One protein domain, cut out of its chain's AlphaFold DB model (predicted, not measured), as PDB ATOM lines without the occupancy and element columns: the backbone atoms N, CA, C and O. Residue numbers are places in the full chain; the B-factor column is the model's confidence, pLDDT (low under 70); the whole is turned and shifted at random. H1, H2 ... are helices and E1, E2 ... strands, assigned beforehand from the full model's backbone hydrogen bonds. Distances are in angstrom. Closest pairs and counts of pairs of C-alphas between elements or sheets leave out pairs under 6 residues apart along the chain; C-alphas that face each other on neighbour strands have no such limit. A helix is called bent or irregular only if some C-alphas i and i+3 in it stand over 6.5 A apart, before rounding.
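Overview. This is residues 13 to 160 of the 224 residues of the protein "Transposase" of Wolbachia pipientis (UniProt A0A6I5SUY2). A two-stranded hairpin, E1 and E2, sits beside a body of five helices, reaching it near the end of E2 at H3. In that body H3, H4 and H5 form an up-and-down bundle, each helix running against the one before it; H1 packs along H5, H2 packs steeply on H5 with residues 27 to 30 and meets the beginning of H3 with residues 31 to 35, and from the long loop between H2 and E1 residues 53 to 63 stick out. The printed part has 148 residues, in the order H1, H2, E1, E2, H3, H4, H5; the sheet, E1 - E2, is antiparallel, and the class is mostly helix, though under half of the residues are in named elements. It is only just loose, close to compact, with a radius of gyration of the C-alphas of 17.8 A and spans of 52 by 39 by 31 A.

Along the chain. E1 is residues 79 to 83, 13.2 A long, and E2 is residues 98 to 102, 13.1 A. H2, the longest helix by residues, is residues 22 to 36, 20.9 A, and H3 is residues 118 to 131, 18.8 A. Both are irregular: C-alphas 23 and 26 are 7.8 A apart, and C-alphas 127 and 130 are 8.2 A apart. H1 is residues 13 to 19, with C-alpha 13 at (311.709, 369.624, 190.277). H4 is residues 134 to 143, and H5 is residues 145 to 154, ending with C-alpha 154 at (308.855, 360.386, 193.144).

Arrangement. E1 and E2 are an antiparallel hairpin at 159 degrees, with N 80 and O 101 3.0 A apart and N 99 and O 82 3.2 A apart, within hydrogen-bond range. The closest C-alphas of E2 and H3 are those of Ile 102 and Cys 123, 7.6 A apart. H3 touches H5, the closest C-alphas being those of Trp 122 and Ile 147, 7.2 A, at a shallow tilt of 28 degrees, the same way. H4 and H5, a helical hairpin, touch at Ala 141 and Lys 148, their closest C-alphas, 5.3 A, with an only just steep tilt of 36 degrees. H3 and H4 are close but not clearly touching. H1 touches H5, closest at the C-alphas of Ile 18 and Ala 150, 5.7 A, at a shallow tilt of 24 degrees, opposite ways. H2, with residues 27 to 30 alone, touches H5 at a steep tilt of 55 degrees; the closest C-alphas are those of Ile 27 and Ile 146, 6.2 A. H1 and H2 touch only at the corner. Helix packing is part aligned, part crossed, with shallow tilts in two of five pairs. Every O i to N i+4 pair is within hydrogen-bond range in H1, H4 and H5, against 9 of 11 in H2 and 8 of 10 in H3.

Size, cuts and confidence. The C-alphas farthest apart are those of Thr 89 and Glu 135, 54.7 A. The printed part has no cut. The links H2 to E1, E1 to E2 and E2 to H3 are long, with 42, 14 and 15 residues. Mean pLDDT of the printed part is 72.7, and residues 47 to 87 and 90 to 101 are under 70.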
ATOM      1  N   LEU A  13     312.723 369.572 189.218       83.31
ATOM      2  CA  LEU A  13     311.709 369.624 190.277       83.31
ATOM      3  C   LEU A  13     311.740 368.362 191.143       83.31
ATOM      4  O   LEU A  13     311.728 368.452 192.370       83.31
ATOM      5  N   CYS A  14     311.801 367.193 190.503       87.44
ATOM      6  CA  CYS A  14     311.867 365.908 191.196       87.44
ATOM      7  C   CYS A  14     313.150 365.823 192.025       87.44
ATOM      8  O   CYS A  14     313.094 365.534 193.219       87.44
ATOM      9  N   PHE A  15     314.286 366.181 191.424       88.69
ATOM     10  CA  PHE A  15     315.581 366.214 192.091       88.69
ATOM     11  C   PHE A  15     315.562 367.117 193.331       88.69
ATOM     12  O   PHE A  15     315.919 366.681 194.424       88.69
ATOM     13  N   LYS A  16     315.085 368.362 193.198       84.25
ATOM     14  CA  LYS A  16     314.975 369.307 194.322       84.25
ATOM     15  C   LYS A  16     314.029 368.821 195.407       84.25
ATOM     16  O   LYS A  16     314.265 369.090 196.579       84.25
ATOM     17  N   LYS A  17     312.975 368.095 195.055       86.31
ATOM     18  CA  LYS A  17     312.050 367.546 196.044       86.31
ATOM     19  C   LYS A  17     312.693 366.428 196.864       86.31
ATOM     20  O   LYS A  17     312.592 366.436 198.090       86.31
ATOM     21  N   ILE A  18     313.423 365.530 196.204       90.81
ATOM     22  CA  ILE A  18     314.146 364.435 196.861       90.81
ATOM     23  C   ILE A  18     315.304 364.970 197.711       90.81
ATOM     24  O   ILE A  18     315.444 364.582 198.865       90.81
ATOM     25  N   PHE A  19     316.129 365.859 197.158       88.81
ATOM     26  CA  PHE A  19     317.429 366.209 197.738       88.81
ATOM     27  C   PHE A  19     317.511 367.624 198.311       88.81
ATOM     28  O   PHE A  19     318.418 367.911 199.077       88.81
ATOM     29  N   GLY A  20     316.593 368.517 197.950       81.81
ATOM     30  CA  GLY A  20     316.656 369.951 198.255       81.81
ATOM     31  C   GLY A  20     315.641 370.430 199.294       81.81
ATOM     32  O   GLY A  20     315.364 371.626 199.355       81.81
ATOM     33  N   THR A  21     315.048 369.529 200.084       82.06
ATOM     34  CA  THR A  21     314.088 369.897 201.136       82.06
ATOM     35  C   THR A  21     314.614 369.545 202.522       82.06
ATOM     36  O   THR A  21     315.231 368.501 202.723       82.06
ATOM     37  N   GLU A  22     314.320 370.397 203.509       79.75
ATOM     38  CA  GLU A  22     314.704 370.198 204.918       79.75
ATOM     39  C   GLU A  22     314.266 368.830 205.463       79.75
ATOM     40  O   GLU A  22     315.021 368.147 206.151       79.75
ATOM     41  N   LYS A  23     313.062 368.386 205.086       87.62
ATOM     42  CA  LYS A  23     312.512 367.077 205.462       87.62
ATOM     43  C   LYS A  23     313.363 365.911 204.940       87.62
ATOM     44  O   LYS A  23     313.456 364.881 205.604       87.62
ATOM     45  N   ASN A  24     313.981 366.073 203.771       88.19
ATOM     46  CA  ASN A  24     314.673 365.002 203.061       88.19
ATOM     47  C   ASN A  24     316.204 365.106 203.158       88.19
ATOM     48  O   ASN A  24     316.914 364.387 202.453       88.19
ATOM     49  N   LYS A  25     316.740 365.926 204.075       83.62
ATOM     50  CA  LYS A  25     318.191 366.057 204.316       83.62
ATOM     51  C   LYS A  25     318.899 364.724 204.514       83.62
ATOM     52  O   LYS A  25     319.991 364.533 203.997       83.62
ATOM     53  N   ASN A  26     318.257 363.784 205.204       88.44
ATOM     54  CA  ASN A  26     318.816 362.450 205.409       88.44
ATOM     55  C   ASN A  26     319.049 361.716 204.078       88.44
ATOM     56  O   ASN A  26     320.077 361.065 203.921       88.44
ATOM     57  N   ILE A  27     318.138 361.857 203.107       92.56
ATOM     58  CA  ILE A  27     318.290 361.260 201.772       92.56
ATOM     59  C   ILE A  27     319.511 361.865 201.075       92.56
ATOM     60  O   ILE A  27     320.341 361.120 200.560       92.56
ATOM     61  N   LEU A  28     319.663 363.194 201.124       86.25
ATOM     62  CA  LEU A  28     320.824 363.884 200.560       86.25
ATOM     63  C   LEU A  28     322.134 363.456 201.232       86.25
ATOM     64  O   LEU A  28     323.090 363.136 200.536       86.25
ATOM     65  N   ILE A  29     322.183 363.408 202.563       84.56
ATOM     66  CA  ILE A  29     323.379 363.006 203.315       84.56
ATOM     67  C   ILE A  29     323.816 361.595 202.925       84.56
ATOM     68  O   ILE A  29     324.986 361.371 202.624       84.56
ATOM     69  N   HIS A  30     322.882 360.644 202.908       90.88
ATOM     70  CA  HIS A  30     323.180 359.269 202.526       90.88
ATOM     71  C   HIS A  30     323.620 359.163 201.072       90.88
ATOM     72  O   HIS A  30     324.640 358.540 200.804       90.88
ATOM     73  N   PHE A  31     322.907 359.821 200.157       90.12
ATOM     74  CA  PHE A  31     323.288 359.865 198.752       90.12
ATOM     75  C   PHE A  31     324.708 360.403 198.567       90.12
ATOM     76  O   PHE A  31     325.527 359.764 197.908       90.12
ATOM     77  N   LEU A  32     325.027 361.543 199.185       83.94
ATOM     78  CA  LEU A  32     326.367 362.117 199.128       83.94
ATOM     79  C   LEU A  32     327.390 361.156 199.724       83.94
ATOM     80  O   LEU A  32     328.383 360.884 199.067       83.94
ATOM     81  N   ASN A  33     327.148 360.592 200.907       84.44
ATOM     82  CA  ASN A  33     328.076 359.640 201.517       84.44
ATOM     83  C   ASN A  33     328.321 358.409 200.629       84.44
ATOM     84  O   ASN A  33     329.471 358.001 200.476       84.44
ATOM     85  N   ASP A  34     327.279 357.870 199.994       87.06
ATOM     86  CA  ASP A  34     327.376 356.716 199.096       87.06
ATOM     87  C   ASP A  34     328.181 357.042 197.831       87.06
ATOM     88  O   ASP A  34     329.073 356.281 197.457       87.06
ATOM     89  N   ILE A  35     327.894 358.172 197.174       82.50
ATOM     90  CA  ILE A  35     328.577 358.594 195.938       82.50
ATOM     91  C   ILE A  35     330.022 359.006 196.205       82.50
ATOM     92  O   ILE A  35     330.912 358.744 195.399       82.50
ATOM     93  N   LEU A  36     330.254 359.658 197.337       78.00
ATOM     94  CA  LEU A  36     331.563 360.143 197.739       78.00
ATOM     95  C   LEU A  36     332.415 359.041 198.376       78.00
ATOM     96  O   LEU A  36     333.626 359.203 198.481       78.00
ATOM     97  N   GLY A  37     331.819 357.921 198.792       77.62
ATOM     98  CA  GLY A  37     332.517 356.871 199.532       77.62
ATOM     99  C   GLY A  37     332.914 357.307 200.945       77.62
ATOM    100  O   GLY A  37     333.881 356.788 201.504       77.62
ATOM    101  N   PHE A  38     332.201 358.277 201.519       79.00
ATOM    102  CA  PHE A  38     332.443 358.726 202.881       79.00
ATOM    103  C   PHE A  38     331.885 357.736 203.896       79.00
ATOM    104  O   PHE A  38     330.688 357.458 203.934       79.00
ATOM    105  N   THR A  39     332.755 357.255 204.777       75.88
ATOM    106  CA  THR A  39     332.393 356.336 205.853       75.88
ATOM    107  C   THR A  39     332.981 356.791 207.186       75.88
ATOM    108  O   THR A  39     333.951 357.553 207.240       75.88
ATOM    109  N   GLU A  40     332.368 356.319 208.274       77.38
ATOM    110  CA  GLU A  40     332.826 356.526 209.652       77.38
ATOM    111  C   GLU A  40     333.108 358.003 209.980       77.38
ATOM    112  O   GLU A  40     332.202 358.831 209.946       77.38
ATOM    113  N   ILE A  41     334.363 358.342 210.292       71.81
ATOM    114  CA  ILE A  41     334.788 359.683 210.709       71.81
ATOM    115  C   ILE A  41     334.646 360.735 209.605       71.81
ATOM    116  O   ILE A  41     334.579 361.925 209.903       71.81
ATOM    117  N   ASN A  42     334.595 360.305 208.342       71.31
ATOM    118  CA  ASN A  42     334.452 361.195 207.195       71.31
ATOM    119  C   ASN A  42     332.997 361.294 206.713       71.31
ATOM    120  O   ASN A  42     332.726 362.055 205.791       71.31
ATOM    121  N   ALA A  43     332.069 360.530 207.303       72.50
ATOM    122  CA  ALA A  43     330.663 360.572 206.928       72.50
ATOM    123  C   ALA A  43     330.068 361.950 207.224       72.50
ATOM    124  O   ALA A  43     330.136 362.444 208.354       72.50
ATOM    125  N   ILE A  44     329.427 362.535 206.217       74.00
ATOM    126  CA  ILE A  44     328.616 363.738 206.358       74.00
ATOM    127  C   ILE A  44     327.530 363.438 207.392       74.00
ATOM    128  O   ILE A  44     326.808 362.449 207.263       74.00
ATOM    129  N   GLN A  45     327.441 364.280 208.422       73.12
ATOM    130  CA  GLN A  45     326.446 364.158 209.494       73.12
ATOM    131  C   GLN A  45     325.296 365.152 209.333       73.12
ATOM    132  O   GLN A  45     324.195 364.915 209.818       73.12
ATOM    133  N   GLU A  46     325.551 366.269 208.657       70.19
ATOM    134  CA  GLU A  46     324.606 367.366 208.522       70.19
ATOM    135  C   GLU A  46     324.839 368.100 207.201       70.19
ATOM    136  O   GLU A  46     325.962 368.174 206.699       70.19
ATOM    137  N   VAL A  47     323.754 368.641 206.652       69.50
ATOM    138  CA  VAL A  47     323.752 369.537 205.497       69.50
ATOM    139  C   VAL A  47     322.850 370.726 205.815       69.50
ATOM    140  O   VAL A  47     321.780 370.566 206.406       69.50
ATOM    141  N   GLU A  48     323.266 371.922 205.414       64.38
ATOM    142  CA  GLU A  48     322.484 373.150 205.550       64.38
ATOM    143  C   GLU A  48     322.184 373.711 204.159       64.38
ATOM    144  O   GLU A  48     323.094 373.906 203.352       64.38
ATOM    145  N   PHE A  49     320.907 373.973 203.868       67.50
ATOM    146  CA  PHE A  49     320.523 374.645 202.631       67.50
ATOM    147  C   PHE A  49     320.654 376.155 202.821       67.50
ATOM    148  O   PHE A  49     319.828 376.791 203.476       67.50
ATOM    149  N   LEU A  50     321.694 376.740 202.234       56.38
ATOM    150  CA  LEU A  50     321.890 378.185 202.262       56.38
ATOM    151  C   LEU A  50     320.872 378.882 201.346       56.38
ATOM    152  O   LEU A  50     320.650 378.467 200.207       56.38
ATOM    153  N   SER A  51     320.261 379.970 201.824       45.31
ATOM    154  CA  SER A  51     319.324 380.762 201.024       45.31
ATOM    155  C   SER A  51     320.034 381.430 199.842       45.31
ATOM    156  O   SER A  51     321.018 382.144 200.027       45.31
ATOM    157  N   THR A  52     319.490 381.277 198.636       41.03
ATOM    158  CA  THR A  52     320.016 381.853 197.384       41.03
ATOM    159  C   THR A  52     319.836 383.370 197.245       41.03
ATOM    160  O   THR A  52     320.308 383.950 196.269       41.03
ATOM    161  N   ILE A  53     319.186 384.040 198.204       33.78
ATOM    162  CA  ILE A  53     319.047 385.501 198.212       33.78
ATOM    163  C   ILE A  53     320.301 386.097 198.858       33.78
ATOM    164  O   ILE A  53     320.360 386.296 200.068       33.78
ATOM    165  N   MET A  54     321.322 386.359 198.042       34.41
ATOM    166  CA  MET A  54     322.458 387.189 198.439       34.41
ATOM    167  C   MET A  54     322.138 388.653 198.135       34.41
ATOM    168  O   MET A  54     321.816 389.002 197.000       34.41
ATOM    169  N   ASP A  55     322.235 389.504 199.154       37.41
ATOM    170  CA  ASP A  55     322.206 390.958 199.009       37.41
ATOM    171  C   ASP A  55     323.339 391.400 198.047       37.41
ATOM    172  O   ASP A  55     324.494 390.996 198.253       37.41
ATOM    173  N   PRO A  56     323.056 392.175 196.979       40.62
ATOM    174  CA  PRO A  56     324.051 392.588 195.985       40.62
ATOM    175  C   PRO A  56     325.305 393.261 196.565       40.62
ATOM    176  O   PRO A  56     326.374 393.160 195.962       40.62
ATOM    177  N   GLU A  57     325.220 393.901 197.738       40.50
ATOM    178  CA  GLU A  57     326.385 394.513 198.401       40.50
ATOM    179  C   GLU A  57     327.376 393.478 198.967       40.50
ATOM    180  O   GLU A  57     328.579 393.742 199.044       40.50
ATOM    181  N   VAL A  58     326.920 392.262 199.285       41.44
ATOM    182  CA  VAL A  58     327.764 391.160 199.787       41.44
ATOM    183  C   VAL A  58     328.396 390.360 198.634       41.44
ATOM    184  O   VAL A  58     329.477 389.782 198.787       41.44
ATOM    185  N   ALA A  59     327.788 390.397 197.443       36.56
ATOM    186  CA  ALA A  59     328.255 389.703 196.238       36.56
ATOM    187  C   ALA A  59     329.625 390.193 195.722       36.56
ATOM    188  O   ALA A  59     330.306 389.473 194.992       36.56
ATOM    189  N   SER A  60     330.071 391.385 196.137       40.34
ATOM    190  CA  SER A  60     331.392 391.916 195.784       40.34
ATOM    191  C   SER A  60     332.556 391.182 196.465       40.34
ATOM    192  O   SER A  60     333.686 391.347 196.014       40.34
ATOM    193  N   ASN A  61     332.330 390.414 197.540       38.25
ATOM    194  CA  ASN A  61     333.433 389.919 198.378       38.25
ATOM    195  C   ASN A  61     333.405 388.430 198.749       38.25
ATOM    196  O   ASN A  61     334.213 388.019 199.579       38.25
ATOM    197  N   LYS A  62     332.559 387.600 198.126       33.78
ATOM    198  CA  LYS A  62     332.667 386.127 198.173       33.78
ATOM    199  C   LYS A  62     331.757 385.498 197.115       33.78
ATOM    200  O   LYS A  62     330.553 385.400 197.306       33.78
ATOM    201  N   GLN A  63     332.340 385.040 196.012       33.22
ATOM    202  CA  GLN A  63     331.689 384.073 195.128       33.22
ATOM    203  C   GLN A  63     332.083 382.668 195.581       33.22
ATOM    204  O   GLN A  63     333.221 382.252 195.374       33.22
ATOM    205  N   SER A  64     331.162 381.944 196.213       29.53
ATOM    206  CA  SER A  64     331.155 380.475 196.235       29.53
ATOM    207  C   SER A  64     329.804 379.971 196.723       29.53
ATOM    208  O   SER A  64     329.379 380.288 197.830       29.53
ATOM    209  N   ILE A  65     329.156 379.174 195.879       33.16
ATOM    210  CA  ILE A  65     328.162 378.181 196.282       33.16
ATOM    211  C   ILE A  65     329.001 376.934 196.601       33.16
ATOM    212  O   ILE A  65     329.788 376.505 195.759       33.16
ATOM    213  N   VAL A  66     328.953 376.468 197.849       27.19
ATOM    214  CA  VAL A  66     329.741 375.328 198.359       27.19
ATOM    215  C   VAL A  66     329.164 374.024 197.817       27.19
ATOM    216  O   VAL A  66     327.951 373.895 197.870       27.19
ATOM    217  N   ASP A  67     330.005 373.060 197.414       35.16
ATOM    218  CA  ASP A  67     329.646 371.630 197.356       35.16
ATOM    219  C   ASP A  67     330.881 370.714 197.569       35.16
ATOM    220  O   ASP A  67     332.015 371.076 197.261       35.16
ATOM    221  N   VAL A  68     330.636 369.553 198.189       30.02
ATOM    222  CA  VAL A  68     331.514 368.710 199.040       30.02
ATOM    223  C   VAL A  68     332.660 367.935 198.320       30.02
ATOM    224  O   VAL A  68     332.515 367.513 197.180       30.02
ATOM    225  N   LEU A  69     333.787 367.685 199.023       29.77
ATOM    226  CA  LEU A  69     335.044 367.031 198.566       29.77
ATOM    227  C   LEU A  69     335.184 365.569 199.034       29.77
ATOM    228  O   LEU A  69     335.245 365.362 200.239       29.77
ATOM    229  N   CYS A  70     335.409 364.583 198.150       31.94
ATOM    230  CA  CYS A  70     335.787 363.221 198.582       31.94
ATOM    231  C   CYS A  70     336.547 362.350 197.551       31.94
ATOM    232  O   CYS A  70     336.585 362.672 196.361       31.94
ATOM    233  N   LYS A  71     337.153 361.236 198.012       29.34
ATOM    234  CA  LYS A  71     337.894 360.211 197.245       29.34
ATOM    235  C   LYS A  71     337.531 358.779 197.679       29.34
ATOM    236  O   LYS A  71     337.480 358.510 198.876       29.34
ATOM    237  N   ASP A  72     337.429 357.861 196.711       37.38
ATOM    238  CA  ASP A  72     337.252 356.415 196.941       37.38
ATOM    239  C   ASP A  72     338.570 355.608 196.975       37.38
ATOM    240  O   ASP A  72     339.655 356.117 196.677       37.38
ATOM    241  N   SER A  73     338.451 354.333 197.361       33.50
ATOM    242  CA  SER A  73     339.532 353.356 197.557       33.50
ATOM    243  C   SER A  73     339.625 352.239 196.497       33.50
ATOM    244  O   SER A  73     340.469 351.357 196.649       33.50
ATOM    245  N   HIS A  74     338.800 352.239 195.441       38.47
ATOM    246  CA  HIS A  74     338.597 351.057 194.580       38.47
ATOM    247  C   HIS A  74     338.664 351.291 193.058       38.47
ATOM    248  O   HIS A  74     338.653 350.314 192.314       38.47
ATOM    249  N   GLY A  75     338.795 352.524 192.556       42.50
ATOM    250  CA  GLY A  75     339.208 352.757 191.159       42.50
ATOM    251  C   GLY A  75     338.209 352.338 190.061       42.50
ATOM    252  O   GLY A  75     338.616 352.153 188.914       42.50
ATOM    253  N   ASN A  76     336.916 352.218 190.379       39.97
ATOM    254  CA  ASN A  76     335.841 351.992 189.401       39.97
ATOM    255  C   ASN A  76     335.371 353.330 188.790       39.97
ATOM    256  O   ASN A  76     335.191 354.302 189.516       39.97
ATOM    257  N   SER A  77     335.138 353.411 187.470       42.72
ATOM    258  CA  SER A  77     334.983 354.708 186.771       42.72
ATOM    259  C   SER A  77     333.630 354.893 186.056       42.72
ATOM    260  O   SER A  77     333.546 354.925 184.829       42.72
ATOM    261  N   TYR A  78     332.555 355.045 186.836       45.50
ATOM    262  CA  TYR A  78     331.299 355.701 186.400       45.50
ATOM    263  C   TYR A  78     331.121 357.090 187.027       45.50
ATOM    264  O   TYR A  78     330.221 357.841 186.650       45.50
ATOM    265  N   ILE A  79     331.998 357.406 187.981       50.66
ATOM    266  CA  ILE A  79     332.127 358.690 188.642       50.66
ATOM    267  C   ILE A  79     333.399 359.343 188.098       50.66
ATOM    268  O   ILE A  79     334.506 358.851 188.324       50.66
ATOM    269  N   SER A  80     333.251 360.439 187.357       43.47
ATOM    270  CA  SER A  80     334.392 361.184 186.819       43.47
ATOM    271  C   SER A  80     334.694 362.392 187.694       43.47
ATOM    272  O   SER A  80     333.881 363.310 187.797       43.47
ATOM    273  N   THR A  81     335.885 362.412 188.292       52.22
ATOM    274  CA  THR A  81     336.389 363.552 189.067       52.22
ATOM    275  C   THR A  81     337.215 364.482 188.184       52.22
ATOM    276  O   THR A  81     338.236 364.069 187.632       52.22
ATOM    277  N   HIS A  82     336.836 365.758 188.116       52.97
ATOM    278  CA  HIS A  82     337.600 366.779 187.396       52.97
ATOM    279  C   HIS A  82     338.132 367.848 188.351       52.97
ATOM    280  O   HIS A  82     337.405 368.363 189.196       52.97
ATOM    281  N   ASN A  83     339.412 368.188 188.182       54.41
ATOM    282  CA  ASN A  83     340.092 369.249 188.923       54.41
ATOM    283  C   ASN A  83     340.310 370.455 188.007       54.41
ATOM    284  O   ASN A  83     340.733 370.286 186.860       54.41
ATOM    285  N   ILE A  84     340.090 371.666 188.520       60.88
ATOM    286  CA  ILE A  84     340.321 372.896 187.757       60.88
ATOM    287  C   ILE A  84     341.800 373.289 187.848       60.88
ATOM    288  O   ILE A  84     342.386 373.339 188.934       60.88
ATOM    289  N   ARG A  85     342.405 373.596 186.699       60.25
ATOM    290  CA  ARG A  85     343.759 374.155 186.597       60.25
ATOM    291  C   ARG A  85     343.723 375.458 185.817       60.25
ATOM    292  O   ARG A  85     343.016 375.558 184.816       60.25
ATOM    293  N   ASP A  86     344.512 376.435 186.255       63.06
ATOM    294  CA  ASP A  86     344.756 377.628 185.448       63.06
ATOM    295  C   ASP A  86     345.528 377.249 184.175       63.06
ATOM    296  O   ASP A  86     346.555 376.573 184.234       63.06
ATOM    297  N   ILE A  87     345.037 377.691 183.018       63.62
ATOM    298  CA  ILE A  87     345.544 377.264 181.705       63.62
ATOM    299  C   ILE A  87     346.963 377.794 181.438       63.62
ATOM    300  O   ILE A  87     347.741 377.142 180.745       63.62
ATOM    301  N   LYS A  88     347.323 378.971 181.966       71.00
ATOM    302  CA  LYS A  88     348.609 379.624 181.659       71.00
ATOM    303  C   LYS A  88     349.732 379.178 182.584       71.00
ATOM    304  O   LYS A  88     350.871 379.037 182.155       71.00
ATOM    305  N   THR A  89     349.416 378.997 183.854       73.50
ATOM    306  CA  THR A  89     350.389 378.702 184.912       73.50
ATOM    307  C   THR A  89     350.396 377.228 185.302       73.50
ATOM    308  O   THR A  89     351.291 376.798 186.028       73.50
ATOM    309  N   ASN A  90     349.405 376.451 184.842       68.62
ATOM    310  CA  ASN A  90     349.147 375.072 185.266       68.62
ATOM    311  C   ASN A  90     348.972 374.937 186.795       68.62
ATOM    312  O   ASN A  90     349.128 373.855 187.366       68.62
ATOM    313  N   GLY A  91     348.675 376.049 187.476       56.78
ATOM    314  CA  GLY A  91     348.531 376.103 188.919       56.78
ATOM    315  C   GLY A  91     347.144 375.658 189.378       56.78
ATOM    316  O   GLY A  91     346.122 375.909 188.735       56.78
ATOM    317  N   HIS A  92     347.118 374.990 190.529       60.28
ATOM    318  CA  HIS A  92     345.908 374.551 191.216       60.28
ATOM    319  C   HIS A  92     345.446 375.639 192.198       60.28
ATOM    320  O   HIS A  92     345.813 375.597 193.375       60.28
ATOM    321  N   TYR A  93     344.700 376.634 191.714       57.72
ATOM    322  CA  TYR A  93     344.241 377.763 192.543       57.72
ATOM    323  C   TYR A  93     342.842 377.562 193.135       57.72
ATOM    324  O   TYR A  93     342.552 378.109 194.190       57.72
ATOM    325  N   LEU A  94     342.008 376.734 192.502       58.78
ATOM    326  CA  LEU A  94     340.673 376.367 192.978       58.78
ATOM    327  C   LEU A  94     340.721 374.968 193.598       58.78
ATOM    328  O   LEU A  94     340.193 374.009 193.045       58.78
ATOM    329  N   LYS A  95     341.443 374.840 194.717       52.59
ATOM    330  CA  LYS A  95     341.604 373.557 195.426       52.59
ATOM    331  C   LYS A  95     340.324 373.091 196.121       52.59
ATOM    332  O   LYS A  95     340.197 371.904 196.389       52.59
ATOM    333  N   ASP A  96     339.399 374.018 196.344       51.06
ATOM    334  CA  ASP A  96     338.134 373.779 197.038       51.06
ATOM    335  C   ASP A  96     336.984 373.449 196.066       51.06
ATOM    336  O   ASP A  96     335.830 373.403 196.470       51.06
ATOM    337  N   PHE A  97     337.289 373.227 194.777       52.19
ATOM    338  CA  PHE A  97     336.306 372.904 193.740       52.19
ATOM    339  C   PHE A  97     336.614 371.558 193.083       52.19
ATOM    340  O   PHE A  97     337.670 371.375 192.469       52.19
ATOM    341  N   GLN A  98     335.651 370.641 193.144       56.78
ATOM    342  CA  GLN A  98     335.696 369.345 192.475       56.78
ATOM    343  C   GLN A  98     334.381 369.116 191.733       56.78
ATOM    344  O   GLN A  98     333.307 369.287 192.302       56.78
ATOM    345  N   PHE A  99     334.456 368.698 190.468       62.16
ATOM    346  CA  PHE A  99     333.272 368.231 189.748       62.16
ATOM    347  C   PHE A  99     333.214 366.716 189.786       62.16
ATOM    348  O   PHE A  99     334.185 366.049 189.415       62.16
ATOM    349  N   ILE A 100     332.061 366.198 190.191       67.38
ATOM    350  CA  ILE A 100     331.754 364.776 190.232       67.38
ATOM    351  C   ILE A 100     330.612 364.545 189.256       67.38
ATOM    352  O   ILE A 100     329.515 365.070 189.432       67.38
ATOM    353  N   PHE A 101     330.883 363.778 188.207       69.56
ATOM    354  CA  PHE A 101     329.876 363.421 187.215       69.56
ATOM    355  C   PHE A 101     329.481 361.964 187.394       69.56
ATOM    356  O   PHE A 101     330.334 361.089 187.265       69.56
ATOM    357  N   ILE A 102     328.196 361.712 187.640       77.12
ATOM    358  CA  ILE A 102     327.607 360.377 187.504       77.12
ATOM    359  C   ILE A 102     327.228 360.202 186.033       77.12
ATOM    360  O   ILE A 102     326.254 360.778 185.546       77.12
ATOM    361  N   GLU A 103     328.012 359.422 185.295       75.44
ATOM    362  CA  GLU A 103     327.808 359.240 183.859       75.44
ATOM    363  C   GLU A 103     326.840 358.083 183.564       75.44
ATOM    364  O   GLU A 103     327.240 356.980 183.187       75.44
ATOM    365  N   LEU A 104     325.535 358.346 183.689       81.25
ATOM    366  CA  LEU A 104     324.465 357.360 183.455       81.25
ATOM    367  C   LEU A 104     324.519 356.627 182.093       81.25
ATOM    368  O   LEU A 104     324.130 355.453 182.047       81.25
ATOM    369  N   PRO A 105     324.996 357.222 180.975       82.44
ATOM    370  CA  PRO A 105     325.168 356.481 179.724       82.44
ATOM    371  C   PRO A 105     326.154 355.311 179.826       82.44
ATOM    372  O   PRO A 105     325.983 354.322 179.118       82.44
ATOM    373  N   LYS A 106     327.152 355.388 180.720       77.94
ATOM    374  CA  LYS A 106     328.122 354.308 180.962       77.94
ATOM    375  C   LYS A 106     327.565 353.198 181.863       77.94
ATOM    376  O   LYS A 106     328.094 352.092 181.850       77.94
ATOM    377  N   PHE A 107     326.509 353.470 182.629       85.38
ATOM    378  CA  PHE A 107     325.860 352.479 183.487       85.38
ATOM    379  C   PHE A 107     324.996 351.521 182.654       85.38
ATOM    380  O   PHE A 107     324.001 351.937 182.063       85.38
ATOM    381  N   SER A 108     325.373 350.245 182.572       85.94
ATOM    382  CA  SER A 108     324.740 349.260 181.676       85.94
ATOM    383  C   SER A 108     323.805 348.263 182.364       85.94
ATOM    384  O   SER A 108     323.086 347.550 181.667       85.94
ATOM    385  N   LYS A 109     323.821 348.191 183.700       89.38
ATOM    386  CA  LYS A 109     322.987 347.266 184.480       89.38
ATOM    387  C   LYS A 109     321.537 347.740 184.461       89.38
ATOM    388  O   LYS A 109     321.277 348.900 184.763       89.38
ATOM    389  N   SER A 110     320.612 346.865 184.086       89.81
ATOM    390  CA  SER A 110     319.200 347.227 183.843       89.81
ATOM    391  C   SER A 110     318.211 346.453 184.706       89.81
ATOM    392  O   SER A 110     317.008 346.678 184.610       89.81
ATOM    393  N   ARG A 111     318.712 345.556 185.559       91.88
ATOM    394  CA  ARG A 111     317.911 344.751 186.484       91.88
ATOM    395  C   ARG A 111     318.431 344.912 187.902       91.88
ATOM    396  O   ARG A 111     319.643 345.001 188.099       91.88
ATOM    397  N   VAL A 112     317.531 344.904 188.883       91.31
ATOM    398  CA  VAL A 112     317.889 345.088 190.299       91.31
ATOM    399  C   VAL A 112     318.812 343.979 190.813       91.31
ATOM    400  O   VAL A 112     319.754 344.255 191.558       91.31
ATOM    401  N   GLU A 113     318.620 342.752 190.330       91.94
ATOM    402  CA  GLU A 113     319.444 341.583 190.662       91.94
ATOM    403  C   GLU A 113     320.935 341.767 190.310       91.94
ATOM    404  O   GLU A 113     321.807 341.181 190.949       91.94
ATOM    405  N   GLU A 114     321.242 342.597 189.306       91.00
ATOM    406  CA  GLU A 114     322.611 342.869 188.840       91.00
ATOM    407  C   GLU A 114     323.343 343.886 189.738       91.00
ATOM    408  O   GLU A 114     324.549 344.095 189.584       91.00
ATOM    409  N   LEU A 115     322.629 344.561 190.647       91.06
ATOM    410  CA  LEU A 115     323.155 345.663 191.450       91.06
ATOM    411  C   LEU A 115     323.915 345.136 192.672       91.06
ATOM    412  O   LEU A 115     323.336 344.640 193.646       91.06
ATOM    413  N   GLU A 116     325.226 345.325 192.653       87.94
ATOM    414  CA  GLU A 116     326.167 344.864 193.671       87.94
ATOM    415  C   GLU A 116     326.400 345.947 194.730       87.94
ATOM    416  O   GLU A 116     326.447 345.646 195.924       87.94
ATOM    417  N   SER A 117     326.465 347.221 194.327       87.50
ATOM    418  CA  SER A 117     326.779 348.339 195.230       87.50
ATOM    419  C   SER A 117     325.638 349.343 195.409       87.50
ATOM    420  O   SER A 117     324.714 349.430 194.600       87.50
ATOM    421  N   THR A 118     325.704 350.148 196.471       89.00
ATOM    422  CA  THR A 118     324.744 351.240 196.704       89.00
ATOM    423  C   THR A 118     324.840 352.325 195.632       89.00
ATOM    424  O   THR A 118     323.813 352.839 195.199       89.00
ATOM    425  N   ILE A 119     326.045 352.607 195.122       87.69
ATOM    426  CA  ILE A 119     326.251 353.528 193.993       87.69
ATOM    427  C   ILE A 119     325.499 353.031 192.757       87.69
ATOM    428  O   ILE A 119     324.817 353.807 192.098       87.69
ATOM    429  N   GLU A 120     325.562 351.731 192.462       89.31
ATOM    430  CA  GLU A 120     324.809 351.150 191.346       89.31
ATOM    431  C   GLU A 120     323.297 351.244 191.560       89.31
ATOM    432  O   GLU A 120     322.575 351.490 190.598       89.31
ATOM    433  N   ARG A 121     322.810 351.129 192.802       92.75
ATOM    434  CA  ARG A 121     321.391 351.360 193.129       92.75
ATOM    435  C   ARG A 121     320.981 352.817 192.939       92.75
ATOM    436  O   ARG A 121     319.891 353.061 192.432       92.75
ATOM    437  N   TRP A 122     321.849 353.777 193.259       92.81
ATOM    438  CA  TRP A 122     321.622 355.189 192.936       92.81
ATOM    439  C   TRP A 122     321.645 355.447 191.425       92.81
ATOM    440  O   TRP A 122     320.761 356.128 190.908       92.81
ATOM    441  N   CYS A 123     322.596 354.871 190.686       90.25
ATOM    442  CA  CYS A 123     322.624 354.949 189.222       90.25
ATOM    443  C   CYS A 123     321.363 354.338 188.599       90.25
ATOM    444  O   CYS A 123     320.802 354.913 187.667       90.25
ATOM    445  N   PHE A 124     320.904 353.201 189.130       94.06
ATOM    446  CA  PHE A 124     319.663 352.561 188.717       94.06
ATOM    447  C   PHE A 124     318.463 353.466 188.991       94.06
ATOM    448  O   PHE A 124     317.696 353.723 188.072       94.06
ATOM    449  N   PHE A 125     318.357 354.029 190.199       95.06
ATOM    450  CA  PHE A 125     317.340 355.021 190.549       95.06
ATOM    451  C   PHE A 125     317.304 356.178 189.541       95.06
ATOM    452  O   PHE A 125     316.267 356.445 188.944       95.06
ATOM    453  N   PHE A 126     318.440 356.822 189.260       92.75
ATOM    454  CA  PHE A 126     318.462 357.948 188.321       92.75
ATOM    455  C   PHE A 126     318.152 357.571 186.870       92.75
ATOM    456  O   PHE A 126     317.748 358.436 186.094       92.75
ATOM    457  N   LYS A 127     318.392 356.318 186.473       92.44
ATOM    458  CA  LYS A 127     318.245 355.888 185.080       92.44
ATOM    459  C   LYS A 127     316.911 355.210 184.781       92.44
ATOM    460  O   LYS A 127     316.434 355.373 183.663       92.44
ATOM    461  N   TYR A 128     316.360 354.474 185.744       94.38
ATOM    462  CA  TYR A 128     315.258 353.529 185.551       94.38
ATOM    463  C   TYR A 128     314.097 353.715 186.540       94.38
ATOM    464  O   TYR A 128     313.248 352.833 186.665       94.38
ATOM    465  N   ALA A 129     314.043 354.830 187.284       93.81
ATOM    466  CA  ALA A 129     312.982 355.032 188.272       93.81
ATOM    467  C   ALA A 129     311.572 354.945 187.670       93.81
ATOM    468  O   ALA A 129     310.677 354.393 188.302       93.81
ATOM    469  N   GLU A 130     311.361 355.453 186.454       92.00
ATOM    470  CA  GLU A 130     310.044 355.444 185.803       92.00
ATOM    471  C   GLU A 130     309.575 354.032 185.431       92.00
ATOM    472  O   GLU A 130     308.369 353.765 185.423       92.00
ATOM    473  N   GLU A 131     310.517 353.138 185.134       92.31
ATOM    474  CA  GLU A 131     310.278 351.741 184.773       92.31
ATOM    475  C   GLU A 131     310.307 350.785 185.973       92.31
ATOM    476  O   GLU A 131     309.965 349.614 185.822       92.31
ATOM    477  N   THR A 132     310.699 351.269 187.153       93.19
ATOM    478  CA  THR A 132     310.841 350.452 188.364       93.19
ATOM    479  C   THR A 132     309.482 349.929 188.828       93.19
ATOM    480  O   THR A 132     308.534 350.694 189.032       93.19
ATOM    481  N   THR A 133     309.394 348.612 189.007       92.25
ATOM    482  CA  THR A 133     308.193 347.928 189.505       92.25
ATOM    483  C   THR A 133     308.117 347.935 191.035       92.25
ATOM    484  O   THR A 133     309.045 348.363 191.724       92.25
ATOM    485  N   GLU A 134     307.000 347.470 191.598       90.06
ATOM    486  CA  GLU A 134     306.875 347.372 193.058       90.06
ATOM    487  C   GLU A 134     307.788 346.274 193.622       90.06
ATOM    488  O   GLU A 134     308.353 346.433 194.703       90.06
ATOM    489  N   GLU A 135     307.970 345.187 192.868       91.50
ATOM    490  CA  GLU A 135     308.892 344.103 193.196       91.50
ATOM    491  C   GLU A 135     310.348 344.595 193.213       91.50
ATOM    492  O   GLU A 135     311.068 344.354 194.185       91.50
ATOM    493  N   ASP A 136     310.753 345.359 192.192       92.94
ATOM    494  CA  ASP A 136     312.076 345.997 192.131       92.94
ATOM    495  C   ASP A 136     312.304 346.916 193.340       92.94
ATOM    496  O   ASP A 136     313.359 346.884 193.980       92.94
ATOM    497  N   LEU A 137     311.297 347.729 193.684       91.94
ATOM    498  CA  LEU A 137     311.366 348.636 194.825       91.94
ATOM    499  C   LEU A 137     311.514 347.875 196.144       91.94
ATOM    500  O   LEU A 137     312.250 348.328 197.024       91.94
ATOM    501  N   GLN A 138     310.833 346.738 196.296       92.00
ATOM    502  CA  GLN A 138     310.960 345.902 197.483       92.00
ATOM    503  C   GLN A 138     312.393 345.379 197.634       92.00
ATOM    504  O   GLN A 138     312.978 345.533 198.709       92.00
ATOM    505  N   GLU A 139     312.997 344.853 196.568       92.44
ATOM    506  CA  GLU A 139     314.378 344.362 196.614       92.44
ATOM    507  C   GLU A 139     315.385 345.497 196.886       92.44
ATOM    508  O   GLU A 139     316.305 345.349 197.702       92.44
ATOM    509  N   ILE A 140     315.205 346.662 196.251       91.00
ATOM    510  CA  ILE A 140     316.030 347.848 196.524       91.00
ATOM    511  C   ILE A 140     315.895 348.256 197.993       91.00
ATOM    512  O   ILE A 140     316.904 348.534 198.639       91.00
ATOM    513  N   ALA A 141     314.677 348.271 198.535       90.69
ATOM    514  CA  ALA A 141     314.406 348.681 199.907       90.69
ATOM    515  C   ALA A 141     315.018 347.740 200.951       90.69
ATOM    516  O   ALA A 141     315.463 348.213 201.997       90.69
ATOM    517  N   GLU A 142     315.059 346.434 200.677       90.62
ATOM    518  CA  GLU A 142     315.694 345.446 201.554       90.62
ATOM    519  C   GLU A 142     317.196 345.710 201.712       90.62
ATOM    520  O   GLU A 142     317.738 345.600 202.812       90.62
ATOM    521  N   LYS A 143     317.870 346.095 200.621       88.50
ATOM    522  CA  LYS A 143     319.323 346.337 200.604       88.50
ATOM    523  C   LYS A 143     319.697 347.793 200.919       88.50
ATOM    524  O   LYS A 143     320.788 348.046 201.421       88.50
ATOM    525  N   ALA A 144     318.829 348.748 200.594       90.50
ATOM    526  CA  ALA A 144     319.075 350.186 200.674       90.50
ATOM    527  C   ALA A 144     317.768 350.959 200.975       90.50
ATOM    528  O   ALA A 144     317.213 351.626 200.097       90.50
ATOM    529  N   PRO A 145     317.274 350.933 202.228       92.19
ATOM    530  CA  PRO A 145     315.986 351.533 202.595       92.19
ATOM    531  C   PRO A 145     315.925 353.046 202.354       92.19
ATOM    532  O   PRO A 145     314.849 353.597 202.137       92.19
ATOM    533  N   ILE A 146     317.072 353.730 202.343       93.06
ATOM    534  CA  ILE A 146     317.137 355.163 202.050       93.06
ATOM    535  C   ILE A 146     316.754 355.490 200.602       93.06
ATOM    536  O   ILE A 146     316.116 356.509 200.348       93.06
ATOM    537  N   ILE A 147     317.064 354.599 199.656       93.94
ATOM    538  CA  ILE A 147     316.712 354.776 198.242       93.94
ATOM    539  C   ILE A 147     315.202 354.622 198.066       93.94
ATOM    540  O   ILE A 147     314.597 355.346 197.279       93.94
ATOM    541  N   LYS A 148     314.552 353.764 198.864       93.69
ATOM    542  CA  LYS A 148     313.087 353.686 198.895       93.69
ATOM    543  C   LYS A 148     312.453 355.029 199.264       93.69
ATOM    544  O   LYS A 148     311.476 355.423 198.642       93.69
ATOM    545  N   LEU A 149     313.021 355.754 200.231       93.81
ATOM    546  CA  LEU A 149     312.519 357.084 200.586       93.81
ATOM    547  C   LEU A 149     312.644 358.067 199.412       93.81
ATOM    548  O   LEU A 149     311.762 358.898 199.223       93.81
ATOM    549  N   ALA A 150     313.689 357.941 198.591       94.38
ATOM    550  CA  ALA A 150     313.810 358.724 197.363       94.38
ATOM    551  C   ALA A 150     312.721 358.357 196.333       94.38
ATOM    552  O   ALA A 150     312.137 359.253 195.728       94.38
ATOM    553  N   TYR A 151     312.387 357.071 196.176       95.00
ATOM    554  CA  TYR A 151     311.256 356.624 195.345       95.00
ATOM    555  C   TYR A 151     309.900 357.114 195.860       95.00
ATOM    556  O   TYR A 151     309.056 357.532 195.069       95.00
ATOM    557  N   ASP A 152     309.687 357.108 197.176       92.62
ATOM    558  CA  ASP A 152     308.449 357.598 197.787       92.62
ATOM    559  C   ASP A 152     308.208 359.084 197.467       92.62
ATOM    560  O   ASP A 152     307.062 359.508 197.317       92.62
ATOM    561  N   GLU A 153     309.279 359.871 197.326       91.75
ATOM    562  CA  GLU A 153     309.213 361.276 196.913       91.75
ATOM    563  C   GLU A 153     308.966 361.445 195.400       91.75
ATOM    564  O   GLU A 153     308.501 362.506 194.984       91.75
ATOM    565  N   LEU A 154     309.189 360.412 194.578       92.56
ATOM    566  CA  LEU A 154     308.855 360.386 193.144       92.56
ATOM    567  C   LEU A 154     307.430 359.903 192.843       92.56
ATOM    568  O   LEU A 154     306.988 360.021 191.697       92.56
ATOM    569  N   ASP A 155     306.720 359.345 193.825       92.44
ATOM    570  CA  ASP A 155     305.357 358.843 193.643       92.44
ATOM    571  C   ASP A 155     304.381 360.001 193.386       92.44
ATOM    572  O   ASP A 155     303.945 360.715 194.295       92.44
ATOM    573  N   LYS A 156     304.011 360.170 192.117       87.12
ATOM    574  CA  LYS A 156     303.159 361.264 191.617       87.12
ATOM    575  C   LYS A 156     301.764 361.258 192.225       87.12
ATOM    576  O   LYS A 156     301.176 362.326 192.363       87.12
ATOM    577  N   PHE A 157     301.244 360.107 192.652       84.94
ATOM    578  CA  PHE A 157     299.947 360.056 193.333       84.94
ATOM    579  C   PHE A 157     299.981 360.738 194.706       84.94
ATOM    580  O   PHE A 157     298.935 361.100 195.243       84.94
ATOM    581  N   ARG A 158     301.176 360.931 195.278       85.12
ATOM    582  CA  ARG A 158     301.386 361.618 196.559       85.12
ATOM    583  C   ARG A 158     301.700 363.109 196.389       85.12
ATOM    584  O   ARG A 158     301.853 363.807 197.391       85.12
ATOM    585  N   TRP A 159     301.827 363.611 195.157       85.00
ATOM    586  CA  TRP A 159     302.171 365.009 194.889       85.00
ATOM    587  C   TRP A 159     300.957 365.931 195.020       85.00
ATOM    588  O   TRP A 159     299.822 365.539 194.757       85.00
ATOM    589  N   ASN A 160     301.199 367.174 195.447       86.56
ATOM    590  CA  ASN A 160     300.148 368.188 195.472       86.56
ATOM    591  C   ASN A 160     299.910 368.754 194.058       86.56
ATOM    592  O   ASN A 160     300.737 368.595 193.162       86.56
TER     593      ASN A 160